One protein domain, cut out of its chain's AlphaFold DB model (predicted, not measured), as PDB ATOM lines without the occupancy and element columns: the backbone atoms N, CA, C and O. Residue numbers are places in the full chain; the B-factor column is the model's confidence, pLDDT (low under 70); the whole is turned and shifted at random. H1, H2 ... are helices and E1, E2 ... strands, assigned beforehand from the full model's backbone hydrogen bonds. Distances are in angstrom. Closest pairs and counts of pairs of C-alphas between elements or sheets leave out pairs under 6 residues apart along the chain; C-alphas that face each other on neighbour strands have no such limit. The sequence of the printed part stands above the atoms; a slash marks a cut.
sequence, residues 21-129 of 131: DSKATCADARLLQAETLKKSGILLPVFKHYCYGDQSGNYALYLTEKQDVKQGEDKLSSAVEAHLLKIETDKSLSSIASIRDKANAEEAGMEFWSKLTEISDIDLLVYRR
ATOM      1  N   ASP A  21     149.528  87.632  30.048       55.25
ATOM      2  CA  ASP A  21     150.632  87.629  29.077       55.25
ATOM      3  C   ASP A  21     151.910  86.926  29.560       55.25
ATOM      4  O   ASP A  21     152.685  86.406  28.748       55.25
ATOM      5  N   SER A  22     152.131  86.830  30.874       55.72
ATOM      6  CA  SER A  22     153.333  86.188  31.421       55.72
ATOM      7  C   SER A  22     153.310  84.674  31.207       55.72
ATOM      8  O   SER A  22     154.338  84.074  30.897       55.72
ATOM      9  N   LYS A  23     152.125  84.051  31.288       58.31
ATOM     10  CA  LYS A  23     151.958  82.606  31.063       58.31
ATOM     11  C   LYS A  23     152.204  82.220  29.601       58.31
ATOM     12  O   LYS A  23     152.838  81.201  29.347       58.31
ATOM     13  N   ALA A  24     151.748  83.042  28.653       62.44
ATOM     14  CA  ALA A  24     151.998  82.831  27.226       62.44
ATOM     15  C   ALA A  24     153.473  83.060  26.861       62.44
ATOM     16  O   ALA A  24     154.043  82.294  26.090       62.44
ATOM     17  N   THR A  25     154.114  84.066  27.464       69.06
ATOM     18  CA  THR A  25     155.546  84.329  27.265       69.06
ATOM     19  C   THR A  25     156.420  83.195  27.811       69.06
ATOM     20  O   THR A  25     157.420  82.861  27.188       69.06
ATOM     21  N   CYS A  26     156.018  82.551  28.912       71.75
ATOM     22  CA  CYS A  26     156.771  81.441  29.507       71.75
ATOM     23  C   CYS A  26     156.711  80.128  28.711       71.75
ATOM     24  O   CYS A  26     157.567  79.268  28.875       71.75
ATOM     25  N   ALA A  27     155.707  79.958  27.848       74.31
ATOM     26  CA  ALA A  27     155.562  78.755  27.029       74.31
ATOM     27  C   ALA A  27     156.459  78.759  25.774       74.31
ATOM     28  O   ALA A  27     156.458  77.789  25.015       74.31
ATOM     29  N   ASP A  28     157.206  79.840  25.523       83.25
ATOM     30  CA  ASP A  28     158.100  79.938  24.373       83.25
ATOM     31  C   ASP A  28     159.312  79.012  24.550       83.25
ATOM     32  O   ASP A  28     160.230  79.285  25.323       83.25
ATOM     33  N   ALA A  29     159.332  77.918  23.783       83.62
ATOM     34  CA  ALA A  29     160.390  76.913  23.830       83.62
ATOM     35  C   ALA A  29     161.798  77.487  23.572       83.62
ATOM     36  O   ALA A  29     162.788  76.881  23.983       83.62
ATOM     37  N   ARG A  30     161.915  78.659  22.925       86.94
ATOM     38  CA  ARG A  30     163.206  79.329  22.688       86.94
ATOM     39  C   ARG A  30     163.905  79.750  23.971       86.94
ATOM     40  O   ARG A  30     165.133  79.800  23.981       86.94
ATOM     41  N   LEU A  31     163.151  80.002  25.041       87.88
ATOM     42  CA  LEU A  31     163.688  80.398  26.345       87.88
ATOM     43  C   LEU A  31     164.525  79.288  26.998       87.88
ATOM     44  O   LEU A  31     165.410  79.581  27.789       87.88
ATOM     45  N   LEU A  32     164.297  78.025  26.625       89.50
ATOM     46  CA  LEU A  32     165.055  76.871  27.122       89.50
ATOM     47  C   LEU A  32     166.050  76.311  26.096       89.50
ATOM     48  O   LEU A  32     166.717  75.313  26.365       89.50
ATOM     49  N   GLN A  33     166.173  76.926  24.917       92.19
ATOM     50  CA  GLN A  33     167.161  76.491  23.933       92.19
ATOM     51  C   GLN A  33     168.574  76.757  24.452       92.19
ATOM     52  O   GLN A  33     168.887  77.864  24.892       92.19
ATOM     53  N   ALA A  34     169.445  75.754  24.334       90.56
ATOM     54  CA  ALA A  34     170.824  75.825  24.817       90.56
ATOM     55  C   ALA A  34     171.583  77.045  24.268       90.56
ATOM     56  O   ALA A  34     172.322  77.692  25.003       90.56
ATOM     57  N   GLU A  35     171.365  77.393  22.998       92.38
ATOM     58  CA  GLU A  35     172.000  78.556  22.373       92.38
ATOM     59  C   GLU A  35     171.514  79.881  22.978       92.38
ATOM     60  O   GLU A  35     172.324  80.771  23.237       92.38
ATOM     61  N   THR A  36     170.211  80.009  23.252       92.25
ATOM     62  CA  THR A  36     169.632  81.182  23.924       92.25
ATOM     63  C   THR A  36     170.211  81.338  25.325       92.25
ATOM     64  O   THR A  36     170.732  82.398  25.663       92.25
ATOM     65  N   LEU A  37     170.190  80.264  26.119       93.38
ATOM     66  CA  LEU A  37     170.708  80.255  27.487       93.38
ATOM     67  C   LEU A  37     172.199  80.623  27.525       93.38
ATOM     68  O   LEU A  37     172.608  81.491  28.297       93.38
ATOM     69  N   LYS A  38     172.999  80.038  26.627       93.62
ATOM     70  CA  LYS A  38     174.437  80.302  26.528       93.62
ATOM     71  C   LYS A  38     174.739  81.749  26.140       93.62
ATOM     72  O   LYS A  38     175.629  82.355  26.735       93.62
ATOM     73  N   LYS A  39     174.001  82.323  25.181       93.31
ATOM     74  CA  LYS A  39     174.126  83.746  24.804       93.31
ATOM     75  C   LYS A  39     173.827  84.683  25.970       93.31
ATOM     76  O   LYS A  39     174.415  85.756  26.049       93.31
ATOM     77  N   SER A  40     172.964  84.255  26.881       91.44
ATOM     78  CA  SER A  40     172.592  85.001  28.082       91.44
ATOM     79  C   SER A  40     173.478  84.723  29.298       91.44
ATOM     80  O   SER A  40     173.182  85.205  30.388       91.44
ATOM     81  N   GLY A  41     174.572  83.973  29.126       91.75
ATOM     82  CA  GLY A  41     175.539  83.692  30.188       91.75
ATOM     83  C   GLY A  41     175.163  82.532  31.113       91.75
ATOM     84  O   GLY A  41     175.874  82.286  32.085       91.75
ATOM     85  N   ILE A  42     174.095  81.788  30.810       93.44
ATOM     86  CA  ILE A  42     173.694  80.600  31.567       93.44
ATOM     87  C   ILE A  42     174.464  79.396  31.019       93.44
ATOM     88  O   ILE A  42     174.230  78.946  29.896       93.44
ATOM     89  N   LEU A  43     175.410  78.890  31.813       93.25
ATOM     90  CA  LEU A  43     176.337  77.827  31.396       93.25
ATOM     91  C   LEU A  43     176.057  76.471  32.049       93.25
ATOM     92  O   LEU A  43     176.450  75.439  31.505       93.25
ATOM     93  N   LEU A  44     175.415  76.468  33.217       92.06
ATOM     94  CA  LEU A  44     175.045  75.243  33.918       92.06
ATOM     95  C   LEU A  44     173.683  74.717  33.429       92.06
ATOM     96  O   LEU A  44     172.844  75.510  32.993       92.06
ATOM     97  N   PRO A  45     173.438  73.395  33.519       91.69
ATOM     98  CA  PRO A  45     172.131  72.813  33.231       91.69
ATOM     99  C   PRO A  45     171.008  73.478  34.033       91.69
ATOM    100  O   PRO A  45     171.073  73.564  35.258       91.69
ATOM    101  N   VAL A  46     169.959  73.924  33.341       91.19
ATOM    102  CA  VAL A  46     168.730  74.426  33.967       91.19
ATOM    103  C   VAL A  46     167.919  73.231  34.457       91.19
ATOM    104  O   VAL A  46     167.462  72.431  33.641       91.19
ATOM    105  N   PHE A  47     167.697  73.127  35.765       86.31
ATOM    106  CA  PHE A  47     166.791  72.115  36.328       86.31
ATOM    107  C   PHE A  47     165.401  72.699  36.614       86.31
ATOM    108  O   PHE A  47     164.412  71.965  36.646       86.31
ATOM    109  N   LYS A  48     165.296  74.028  36.785       87.25
ATOM    110  CA  LYS A  48     164.013  74.708  36.981       87.25
ATOM    111  C   LYS A  48     164.015  76.105  36.378       87.25
ATOM    112  O   LYS A  48     165.012  76.817  36.433       87.25
ATOM    113  N   HIS A  49     162.875  76.512  35.834       88.44
ATOM    114  CA  HIS A  49     162.664  77.874  35.361       88.44
ATOM    115  C   HIS A  49     161.287  78.367  35.800       88.44
ATOM    116  O   HIS A  49     160.340  77.584  35.918       88.44
ATOM    117  N   TYR A  50     161.181  79.669  36.026       86.38
ATOM    118  CA  TYR A  50     159.928  80.346  36.325       86.38
ATOM    119  C   TYR A  50     159.851  81.623  35.513       86.38
ATOM    120  O   TYR A  50     160.861  82.302  35.345       86.38
ATOM    121  N   CYS A  51     158.653  81.994  35.076       86.75
ATOM    122  CA  CYS A  51     158.438  83.301  34.477       86.75
ATOM    123  C   CYS A  51     157.370  84.066  35.233       86.75
ATOM    124  O   CYS A  51     156.380  83.501  35.704       86.75
ATOM    125  N   TYR A  52     157.560  85.371  35.291       83.88
ATOM    126  CA  TYR A  52     156.591  86.293  35.846       83.88
ATOM    127  C   TYR A  52     156.637  87.601  35.064       83.88
ATOM    128  O   TYR A  52     157.593  87.875  34.338       83.88
ATOM    129  N   GLY A  53     155.585  88.395  35.189       84.50
ATOM    130  CA  GLY A  53     155.546  89.744  34.648       84.50
ATOM    131  C   GLY A  53     155.069  90.722  35.703       84.50
ATOM    132  O   GLY A  53     154.290  90.369  36.591       84.50
ATOM    133  N   ASP A  54     155.560  91.943  35.590       83.19
ATOM    134  CA  ASP A  54     155.145  93.096  36.376       83.19
ATOM    135  C   ASP A  54     154.996  94.324  35.462       83.19
ATOM    136  O   ASP A  54     155.084  94.227  34.236       83.19
ATOM    137  N   GLN A  55     154.762  95.498  36.049       83.88
ATOM    138  CA  GLN A  55     154.592  96.750  35.299       83.88
ATOM    139  C   GLN A  55     155.826  97.136  34.460       83.88
ATOM    140  O   GLN A  55     155.704  97.909  33.516       83.88
ATOM    141  N   SER A  56     157.005  96.602  34.788       84.00
ATOM    142  CA  SER A  56     158.279  96.888  34.122       84.00
ATOM    143  C   SER A  56     158.653  95.859  33.042       84.00
ATOM    144  O   SER A  56     159.664  96.036  32.350       84.00
ATOM    145  N   GLY A  57     157.858  94.797  32.863       88.06
ATOM    146  CA  GLY A  57     158.006  93.840  31.767       88.06
ATOM    147  C   GLY A  57     157.834  92.378  32.176       88.06
ATOM    148  O   GLY A  57     157.204  92.061  33.181       88.06
ATOM    149  N   ASN A  58     158.392  91.483  31.360       90.25
ATOM    150  CA  ASN A  58     158.391  90.040  31.589       90.25
ATOM    151  C   ASN A  58     159.795  89.561  31.961       90.25
ATOM    152  O   ASN A  58     160.788  90.093  31.464       90.25
ATOM    153  N   TYR A  59     159.868  88.531  32.796       89.81
ATOM    154  CA  TYR A  59     161.118  88.010  33.341       89.81
ATOM    155  C   TYR A  59     161.126  86.496  33.361       89.81
ATOM    156  O   TYR A  59     160.074  85.856  33.446       89.81
ATOM    157  N   ALA A  60     162.335  85.951  33.348       91.50
ATOM    158  CA  ALA A  60     162.613  84.552  33.593       91.50
ATOM    159  C   ALA A  60     163.638  84.426  34.727       91.50
ATOM    160  O   ALA A  60     164.696  85.054  34.694       91.50
ATOM    161  N   LEU A  61     163.308  83.608  35.723       90.69
ATOM    162  CA  LEU A  61     164.220  83.138  36.754       90.69
ATOM    163  C   LEU A  61     164.649  81.719  36.390       90.69
ATOM    164  O   LEU A  61     163.814  80.811  36.364       90.69
ATOM    165  N   TYR A  62     165.938  81.526  36.131       91.94
ATOM    166  CA  TYR A  62     166.525  80.214  35.882       91.94
ATOM    167  C   TYR A  62     167.284  79.753  37.110       91.94
ATOM    168  O   TYR A  62     168.134  80.476  37.622       91.94
ATOM    169  N   LEU A  63     166.990  78.533  37.545       89.56
ATOM    170  CA  LEU A  63     167.765  77.827  38.547       89.56
ATOM    171  C   LEU A  63     168.569  76.747  37.830       89.56
ATOM    172  O   LEU A  63     168.017  75.926  37.083       89.56
ATOM    173  N   THR A  64     169.877  76.767  38.039       90.88
ATOM    174  CA  THR A  64     170.804  75.857  37.381       90.88
ATOM    175  C   THR A  64     171.651  75.115  38.390       90.88
ATOM    176  O   THR A  64     171.957  75.635  39.461       90.88
ATOM    177  N   GLU A  65     172.026  73.888  38.046       88.12
ATOM    178  CA  GLU A  65     172.868  73.074  38.908       88.12
ATOM    179  C   GLU A  65     173.838  72.201  38.122       88.12
ATOM    180  O   GLU A  65     173.551  71.719  37.024       88.12
ATOM    181  N   LYS A  66     175.010  71.984  38.712       89.12
ATOM    182  CA  LYS A  66     176.005  71.032  38.235       89.12
ATOM    183  C   LYS A  66     176.028  69.833  39.174       89.12
ATOM    184  O   LYS A  66     176.485  69.964  40.302       89.12
ATOM    185  N   GLN A  67     175.585  68.675  38.696       85.62
ATOM    186  CA  GLN A  67     175.634  67.414  39.441       85.62
ATOM    187  C   GLN A  67     176.795  66.539  38.948       85.62
ATOM    188  O   GLN A  67     176.667  65.804  37.965       85.62
ATOM    189  N   ASP A  68     177.957  66.643  39.588       83.38
ATOM    190  CA  ASP A  68     179.180  65.931  39.182       83.38
ATOM    191  C   ASP A  68     179.958  65.277  40.334       83.38
ATOM    192  O   ASP A  68     180.922  64.552  40.070       83.38
ATOM    193  N   VAL A  69     179.522  65.443  41.586       78.75
ATOM    194  CA  VAL A  69     180.105  64.751  42.746       78.75
ATOM    195  C   VAL A  69     179.426  63.398  42.894       78.75
ATOM    196  O   VAL A  69     178.216  63.334  43.074       78.75
ATOM    197  N   LYS A  70     180.182  62.303  42.812       79.31
ATOM    198  CA  LYS A  70     179.628  60.952  42.989       79.31
ATOM    199  C   LYS A  70     179.501  60.609  44.472       79.31
ATOM    200  O   LYS A  70     180.491  60.695  45.194       79.31
ATOM    201  N   GLN A  71     178.332  60.134  44.888       72.56
ATOM    202  CA  GLN A  71     178.110  59.539  46.204       72.56
ATOM    203  C   GLN A  71     177.310  58.244  46.029       72.56
ATOM    204  O   GLN A  71     176.102  58.265  45.827       72.56
ATOM    205  N   GLY A  72     178.004  57.104  46.059       80.69
ATOM    206  CA  GLY A  72     177.392  55.824  45.693       80.69
ATOM    207  C   GLY A  72     176.956  55.816  44.224       80.69
ATOM    208  O   GLY A  72     177.776  56.086  43.340       80.69
ATOM    209  N   GLU A  73     175.682  55.506  43.973       79.81
ATOM    210  CA  GLU A  73     175.076  55.557  42.633       79.81
ATOM    211  C   GLU A  73     174.553  56.954  42.255       79.81
ATOM    212  O   GLU A  73     174.318  57.223  41.073       79.81
ATOM    213  N   ASP A  74     174.443  57.867  43.224       72.44
ATOM    214  CA  ASP A  74     173.897  59.205  43.024       72.44
ATOM    215  C   ASP A  74     174.970  60.229  42.625       72.44
ATOM    216  O   ASP A  74     176.173  60.086  42.890       72.44
ATOM    217  N   LYS A  75     174.512  61.310  41.982       77.69
ATOM    218  CA  LYS A  75     175.314  62.507  41.705       77.69
ATOM    219  C   LYS A  75     174.765  63.687  42.494       77.69
ATOM    220  O   LYS A  75     173.612  64.063  42.321       77.69
ATOM    221  N   LEU A  76     175.610  64.285  43.322       78.56
ATOM    222  CA  LEU A  76     175.280  65.448  44.133       78.56
ATOM    223  C   LEU A  76     175.647  66.743  43.407       78.56
ATOM    224  O   LEU A  76     176.608  66.791  42.626       78.56
ATOM    225  N   SER A  77     174.898  67.802  43.708       77.94
ATOM    226  CA  SER A  77     175.156  69.149  43.203       77.94
ATOM    227  C   SER A  77     176.447  69.721  43.805       77.94
ATOM    228  O   SER A  77     176.588  69.783  45.023       77.94
ATOM    229  N   SER A  78     177.385  70.152  42.955       81.56
ATOM    230  CA  SER A  78     178.621  70.863  43.334       81.56
ATOM    231  C   SER A  78     178.553  72.367  43.130       81.56
ATOM    232  O   SER A  78     179.365  73.110  43.677       81.56
ATOM    233  N   ALA A  79     177.641  72.830  42.283       84.25
ATOM    234  CA  ALA A  79     177.470  74.238  41.983       84.25
ATOM    235  C   ALA A  79     176.016  74.517  41.647       84.25
ATOM    236  O   ALA A  79     175.379  73.719  40.955       84.25
ATOM    237  N   VAL A  80     175.533  75.663  42.109       85.75
ATOM    238  CA  VAL A  80     174.190  76.162  41.833       85.75
ATOM    239  C   VAL A  80     174.259  77.623  41.439       85.75
ATOM    240  O   VAL A  80     175.096  78.382  41.935       85.75
ATOM    241  N   GLU A  81     173.392  78.021  40.519       88.94
ATOM    242  CA  GLU A  81     173.239  79.421  40.147       88.94
ATOM    243  C   GLU A  81     171.758  79.764  39.995       88.94
ATOM    244  O   GLU A  81     170.950  78.964  39.516       88.94
ATOM    245  N   ALA A  82     171.412  80.985  40.385       89.06
ATOM    246  CA  ALA A  82     170.123  81.594  40.111       89.06
ATOM    247  C   ALA A  82     170.351  82.801  39.206       89.06
ATOM    248  O   ALA A  82     171.136  83.687  39.540       89.06
ATOM    249  N   HIS A  83     169.667  82.845  38.067       91.75
ATOM    250  CA  HIS A  83     169.786  83.923  37.090       91.75
ATOM    251  C   HIS A  83     168.431  84.582  36.873       91.75
ATOM    252  O   HIS A  83     167.488  83.923  36.437       91.75
ATOM    253  N   LEU A  84     168.343  85.882  37.141       91.88
ATOM    254  CA  LEU A  84     167.180  86.696  36.819       91.88
ATOM    255  C   LEU A  84     167.439  87.455  35.517       91.88
ATOM    256  O   LEU A  84     168.354  88.279  35.437       91.88
ATOM    257  N   LEU A  85     166.601  87.206  34.514       92.88
ATOM    258  CA  LEU A  85     166.689  87.841  33.205       92.88
ATOM    259  C   LEU A  85     165.388  88.533  32.829       92.88
ATOM    260  O   LEU A  85     164.297  88.046  33.125       92.88
ATOM    261  N   LYS A  86     165.510  89.654  32.119       92.38
ATOM    262  CA  LYS A  86     164.395  90.288  31.422       92.38
ATOM    263  C   LYS A  86     164.170  89.588  30.087       92.38
ATOM    264  O   LYS A  86     165.125  89.325  29.360       92.38
ATOM    265  N   ILE A  87     162.909  89.324  29.768       92.06
ATOM    266  CA  ILE A  87     162.484  88.857  28.452       92.06
ATOM    267  C   ILE A  87     162.133  90.091  27.629       92.06
ATOM    268  O   ILE A  87     161.136  90.768  27.902       92.06
ATOM    269  N   GLU A  88     162.958  90.385  26.635       91.25
ATOM    270  CA  GLU A  88     162.751  91.528  25.756       91.25
ATOM    271  C   GLU A  88     161.649  91.252  24.723       91.25
ATOM    272  O   GLU A  88     161.194  90.120  24.517       91.25
ATOM    273  N   THR A  89     161.194  92.307  24.047       85.75
ATOM    274  CA  THR A  89     160.130  92.218  23.032       85.75
ATOM    275  C   THR A  89     160.507  91.288  21.876       85.75
ATOM    276  O   THR A  89     159.652  90.562  21.367       85.75
ATOM    277  N   ASP A  90     161.788  91.256  21.498       86.38
ATOM    278  CA  ASP A  90     162.347  90.358  20.477       86.38
ATOM    279  C   ASP A  90     162.603  88.927  20.992       86.38
ATOM    280  O   ASP A  90     163.104  88.080  20.251       86.38
ATOM    281  N   LYS A  91     162.216  88.643  22.244       81.81
ATOM    282  CA  LYS A  91     162.434  87.381  22.966       81.81
ATOM    283  C   LYS A  91     163.899  87.076  23.273       81.81
ATOM    284  O   LYS A  91     164.205  85.952  23.673       81.81
ATOM    285  N   SER A  92     164.790  88.056  23.137       88.75
ATOM    286  CA  SER A  92     166.120  87.975  23.730       88.75
ATOM    287  C   SER A  92     166.041  88.065  25.260       88.75
ATOM    288  O   SER A  92     165.026  88.460  25.844       88.75
ATOM    289  N   LEU A  93     167.111  87.617  25.909       93.06
ATOM    290  CA  LEU A  93     167.209  87.493  27.355       93.06
ATOM    291  C   LEU A  93     168.354  88.374  27.863       93.06
ATOM    292  O   LEU A  93     169.527  88.065  27.633       93.06
ATOM    293  N   SER A  94     168.000  89.438  28.581       93.12
ATOM    294  CA  SER A  94     168.942  90.397  29.169       93.12
ATOM    295  C   SER A  94     169.183  90.074  30.641       93.12
ATOM    296  O   SER A  94     168.233  90.019  31.422       93.12
ATOM    297  N   SER A  95     170.441  89.884  31.045       92.31
ATOM    298  CA  SER A  95     170.779  89.606  32.448       92.31
ATOM    299  C   SER A  95     170.502  90.819  33.341       92.31
ATOM    300  O   SER A  95     170.932  91.931  33.035       92.31
ATOM    301  N   ILE A  96     169.772  90.604  34.439       91.06
ATOM    302  CA  ILE A  96     169.534  91.615  35.481       91.06
ATOM    303  C   ILE A  96     170.454  91.352  36.667       91.06
ATOM    304  O   ILE A  96     171.108  92.262  37.170       91.06
ATOM    305  N   ALA A  97     170.458  90.110  37.144       86.94
ATOM    306  CA  ALA A  97     171.196  89.708  38.324       86.94
ATOM    307  C   ALA A  97     171.441  88.201  38.304       86.94
ATOM    308  O   ALA A  97     170.656  87.434  37.744       86.94
ATOM    309  N   SER A  98     172.513  87.784  38.965       86.69
ATOM    310  CA  SER A  98     172.830  86.377  39.156       86.69
ATOM    311  C   SER A  98     173.449  86.154  40.527       86.69
ATOM    312  O   SER A  98     174.272  86.959  40.966       86.69
ATOM    313  N   ILE A  99     173.101  85.041  41.156       82.88
ATOM    314  CA  ILE A  99     173.756  84.529  42.360       82.88
ATOM    315  C   ILE A  99     174.371  83.183  42.000       82.88
ATOM    316  O   ILE A  99     173.799  82.419  41.220       82.88
ATOM    317  N   ARG A 100     175.554  82.908  42.543       84.56
ATOM    318  CA  ARG A 100     176.291  81.672  42.315       84.56
ATOM    319  C   ARG A 100     176.866  81.176  43.622       84.56
ATOM    320  O   ARG A 100     177.543  81.944  44.300       84.56
ATOM    321  N   ASP A 101     176.705  79.884  43.861       79.50
ATOM    322  CA  ASP A 101     177.340  79.201  44.974       79.50
ATOM    323  C   ASP A 101     177.949  77.855  44.556       79.50
ATOM    324  O   ASP A 101     177.620  77.288  43.505       79.50
ATOM    325  N   LYS A 102     178.898  77.362  45.352       77.81
ATOM    326  CA  LYS A 102     179.635  76.117  45.127       77.81
ATOM    327  C   LYS A 102     179.760  75.337  46.428       77.81
ATOM    328  O   LYS A 102     180.231  75.871  47.423       77.81
ATOM    329  N   ALA A 103     179.427  74.054  46.373       69.75
ATOM    330  CA  ALA A 103     179.593  73.145  47.494       69.75
ATOM    331  C   ALA A 103     181.063  72.755  47.618       69.75
ATOM    332  O   ALA A 103     181.719  72.440  46.616       69.75
ATOM    333  N   ASN A 104     181.569  72.695  48.846       68.12
ATOM    334  CA  ASN A 104     182.729  71.857  49.124       68.12
ATOM    335  C   ASN A 104     182.298  70.372  49.220       68.12
ATOM    336  O   ASN A 104     181.113  70.040  49.169       68.12
ATOM    337  N   ALA A 105     183.266  69.457  49.325       65.00
ATOM    338  CA  ALA A 105     182.993  68.016  49.338       65.00
ATOM    339  C   ALA A 105     182.109  67.555  50.518       65.00
ATOM    340  O   ALA A 105     181.503  66.491  50.430       65.00
ATOM    341  N   GLU A 106     182.031  68.342  51.595       67.56
ATOM    342  CA  GLU A 106     181.269  68.041  52.813       67.56
ATOM    343  C   GLU A 106     179.829  68.593  52.760       67.56
ATOM    344  O   GLU A 106     178.969  68.155  53.522       67.56
ATOM    345  N   GLU A 107     179.549  69.519  51.837       62.81
ATOM    346  CA  GLU A 107     178.275  70.246  51.708       62.81
ATOM    347  C   GLU A 107     177.447  69.847  50.477       62.81
ATOM    348  O   GLU A 107     176.315  70.307  50.311       62.81
ATOM    349  N   ALA A 108     177.996  69.009  49.596       63.75
ATOM    350  CA  ALA A 108     177.304  68.565  48.392       63.75
ATOM    351  C   ALA A 108     176.059  67.724  48.751       63.75
ATOM    352  O   ALA A 108     176.135  66.824  49.585       63.75
ATOM    353  N   GLY A 109     174.914  67.984  48.105       62.00
ATOM    354  CA  GLY A 109     173.694  67.172  48.252       62.00
ATOM    355  C   GLY A 109     172.384  67.960  48.332       62.00
ATOM    356  O   GLY A 109     172.331  69.139  48.005       62.00
ATOM    357  N   MET A 110     171.298  67.297  48.750       53.94
ATOM    358  CA  MET A 110     169.939  67.868  48.770       53.94
ATOM    359  C   MET A 110     169.809  69.082  49.712       53.94
ATOM    360  O   MET A 110     168.990  69.967  49.469       53.94
ATOM    361  N   GLU A 111     170.660  69.160  50.741       56.47
ATOM    362  CA  GLU A 111     170.730  70.316  51.642       56.47
ATOM    363  C   GLU A 111     171.404  71.547  51.016       56.47
ATOM    364  O   GLU A 111     171.291  72.640  51.564       56.47
ATOM    365  N   PHE A 112     172.079  71.402  49.872       61.88
ATOM    366  CA  PHE A 112     172.845  72.471  49.228       61.88
ATOM    367  C   PHE A 112     171.951  73.637  48.776       61.88
ATOM    368  O   PHE A 112     172.225  74.791  49.094       61.88
ATOM    369  N   TRP A 113     170.816  73.338  48.131       62.28
ATOM    370  CA  TRP A 113     169.818  74.356  47.770       62.28
ATOM    371  C   TRP A 113     169.138  74.959  49.006       62.28
ATOM    372  O   TRP A 113     168.935  76.168  49.060       62.28
ATOM    373  N   SER A 114     168.795  74.150  50.012       59.75
ATOM    374  CA  SER A 114     168.094  74.651  51.203       59.75
ATOM    375  C   SER A 114     168.985  75.457  52.152       59.75
ATOM    376  O   SER A 114     168.458  76.268  52.904       59.75
ATOM    377  N   LYS A 115     170.307  75.231  52.149       56.28
ATOM    378  CA  LYS A 115     171.267  75.953  53.002       56.28
ATOM    379  C   LYS A 115     171.724  77.289  52.419       56.28
ATOM    380  O   LYS A 115     172.060  78.172  53.195       56.28
ATOM    381  N   LEU A 116     171.774  77.421  51.090       53.62
ATOM    382  CA  LEU A 116     172.404  78.571  50.411       53.62
ATOM    383  C   LEU A 116     171.442  79.391  49.548       53.62
ATOM    384  O   LEU A 116     171.803  80.438  49.026       53.62
ATOM    385  N   THR A 117     170.207  78.924  49.408       52.47
ATOM    386  CA  THR A 117     169.112  79.713  48.850       52.47
ATOM    387  C   THR A 117     168.013  79.701  49.885       52.47
ATOM    388  O   THR A 117     167.068  78.909  49.815       52.47
ATOM    389  N   GLU A 118     168.130  80.577  50.880       52.53
ATOM    390  CA  GLU A 118     166.919  80.951  51.587       52.53
ATOM    391  C   GLU A 118     165.970  81.571  50.552       52.53
ATOM    392  O   GLU A 118     166.383  82.274  49.626       52.53
ATOM    393  N   ILE A 119     164.668  81.316  50.682       49.59
ATOM    394  CA  ILE A 119     163.666  81.970  49.823       49.59
ATOM    395  C   ILE A 119     163.837  83.501  49.878       49.59
ATOM    396  O   ILE A 119     163.579  84.171  48.884       49.59
ATOM    397  N   SER A 120     164.370  84.030  50.987       50.53
ATOM    398  CA  SER A 120     164.735  85.435  51.185       50.53
ATOM    399  C   SER A 120     165.772  85.965  50.174       50.53
ATOM    400  O   SER A 120     165.668  87.122  49.766       50.53
ATOM    401  N   ASP A 121     166.717  85.146  49.699       51.19
ATOM    402  CA  ASP A 121     167.723  85.540  48.697       51.19
ATOM    403  C   ASP A 121     167.108  85.662  47.295       51.19
ATOM    404  O   ASP A 121     167.431  86.568  46.517       51.19
ATOM    405  N   ILE A 122     166.151  84.782  46.989       58.69
ATOM    406  CA  ILE A 122     165.340  84.849  45.768       58.69
ATOM    407  C   ILE A 122     164.358  86.023  45.863       58.69
ATOM    408  O   ILE A 122     164.184  86.765  44.892       58.69
ATOM    409  N   ASP A 123     163.773  86.249  47.039       56.50
ATOM    410  CA  ASP A 123     162.950  87.421  47.309       56.50
ATOM    411  C   ASP A 123     163.771  88.699  47.150       56.50
ATOM    412  O   ASP A 123     163.263  89.643  46.570       56.50
ATOM    413  N   LEU A 124     165.048  88.752  47.539       55.16
ATOM    414  CA  LEU A 124     165.930  89.905  47.306       55.16
ATOM    415  C   LEU A 124     166.113  90.219  45.814       55.16
ATOM    416  O   LEU A 124     166.059  91.394  45.426       55.16
ATOM    417  N   LEU A 125     166.278  89.191  44.972       57.06
ATOM    418  CA  LEU A 125     166.339  89.349  43.513       57.06
ATOM    419  C   LEU A 125     165.029  89.918  42.946       57.06
ATOM    420  O   LEU A 125     165.057  90.742  42.032       57.06
ATOM    421  N   VAL A 126     163.886  89.521  43.507       55.72
ATOM    422  CA  VAL A 126     162.552  89.951  43.055       55.72
ATOM    423  C   VAL A 126     162.118  91.289  43.688       55.72
ATOM    424  O   VAL A 126     161.425  92.086  43.054       55.72
ATOM    425  N   TYR A 127     162.536  91.583  44.919       51.75
ATOM    426  CA  TYR A 127     162.090  92.711  45.744       51.75
ATOM    427  C   TYR A 127     162.849  94.001  45.436       51.75
ATOM    428  O   TYR A 127     162.240  95.069  45.454       51.75
ATOM    429  N   ARG A 128     164.131  93.930  45.029       48.84
ATOM    430  CA  ARG A 128     164.890  95.104  44.535       48.84
ATOM    431  C   ARG A 128     164.252  95.807  43.325       48.84
ATOM    432  O   ARG A 128     164.715  96.875  42.948       48.84
ATOM    433  N   ARG A 129     163.215  95.227  42.709       46.75
ATOM    434  CA  ARG A 129     162.459  95.806  41.583       46.75
ATOM    435  C   ARG A 129     161.115  96.427  41.981       46.75
ATOM    436  O   ARG A 129     160.485  97.047  41.131       46.75
TER     437      ARG A 129
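This is residues 21 to 129 of the 131 residues of an uncharacterized protein of Undibacterium sp. KW1 (UniProt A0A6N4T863). What shape do these atoms make? A long, twisted sheet of four strands makes the body, and the hairpin of E2 and E3 runs on past the ends of E1 and E4. H4 and H5 cover part of one face, H1 packs along E1, and the short helices H2 and H3 only graze the sheet. What is it built of? The printed part has 109 residues with five named helices and four named strands, in the order H1 H2 H3 E1 E2 E3 E4 H4 H5; the class is mixed, and the antiparallel sheet is a meander in the order E1, E2, E3, E4, each strand the neighbour of the one before. How large is it? It is compact, with a radius of gyration of the C-alphas of 14.8 A, and elongated, spanning 45 by 29 by 20 A.

Where do the first helices lie? H1 is residues 21 to 26, beginning at C-alpha 21 (150.632, 87.629, 29.077); H2 is residues 29 to 32 and H3 residues 34 to 39. Where are the strands? E1 is residues 46 to 54, 23.2 A long, and E2 residues 57 to 71, 42.3 A, ending at C-alpha 71 (178.110, 59.539, 46.204). E3 is residues 74 to 87, 35.0 A, and E4 residues 93 to 102, 24.5 A. What comes last? H4 is residues 111 to 116, and H5, residues 119 to 127, is 11.6 A long and ends at C-alpha 127 (162.090, 92.711, 45.744).

How do the strands pair? E1 and E2, E2 and E3, and E3 and E4 are hairpins; within hydrogen-bond range are N 50 and O 61 at 2.9 A, N 62 and O 83 at 2.9 A, and N 84 and O 97 at 2.8 A. E2 bends by 50 degrees at residue 68, E3 by 63 at 78 and E4 by 74 at 96. Where are the helices? H1 is on the sheet at a height of 7.8 A, over E1, with Ser 22 and Gly 53 the closest C-alphas at 5.3 A. H4 and H5 are on the same face, at heights of 9.4 A and 10.1 A, and apart from each other; the closest C-alphas to E3 are Phe 112 to Ser 77 at 7.3 A and Leu 125 to Leu 84 at 7.2 A. How are the helix backbones formed? In H1, H3, H4 and H5 every O i to N i+4 pair is within hydrogen-bond range; H2 is too short for one.

How far does it reach? The two C-alphas farthest apart, of Gln 55 and Gly 72, are 48.0 A apart. Is it continuous? The printed part has no cut, and no link is long. Where is confidence low? The mean pLDDT of the printed part is 78.3, and residues 21 to 25 and 103 to 129 of this model are under 70.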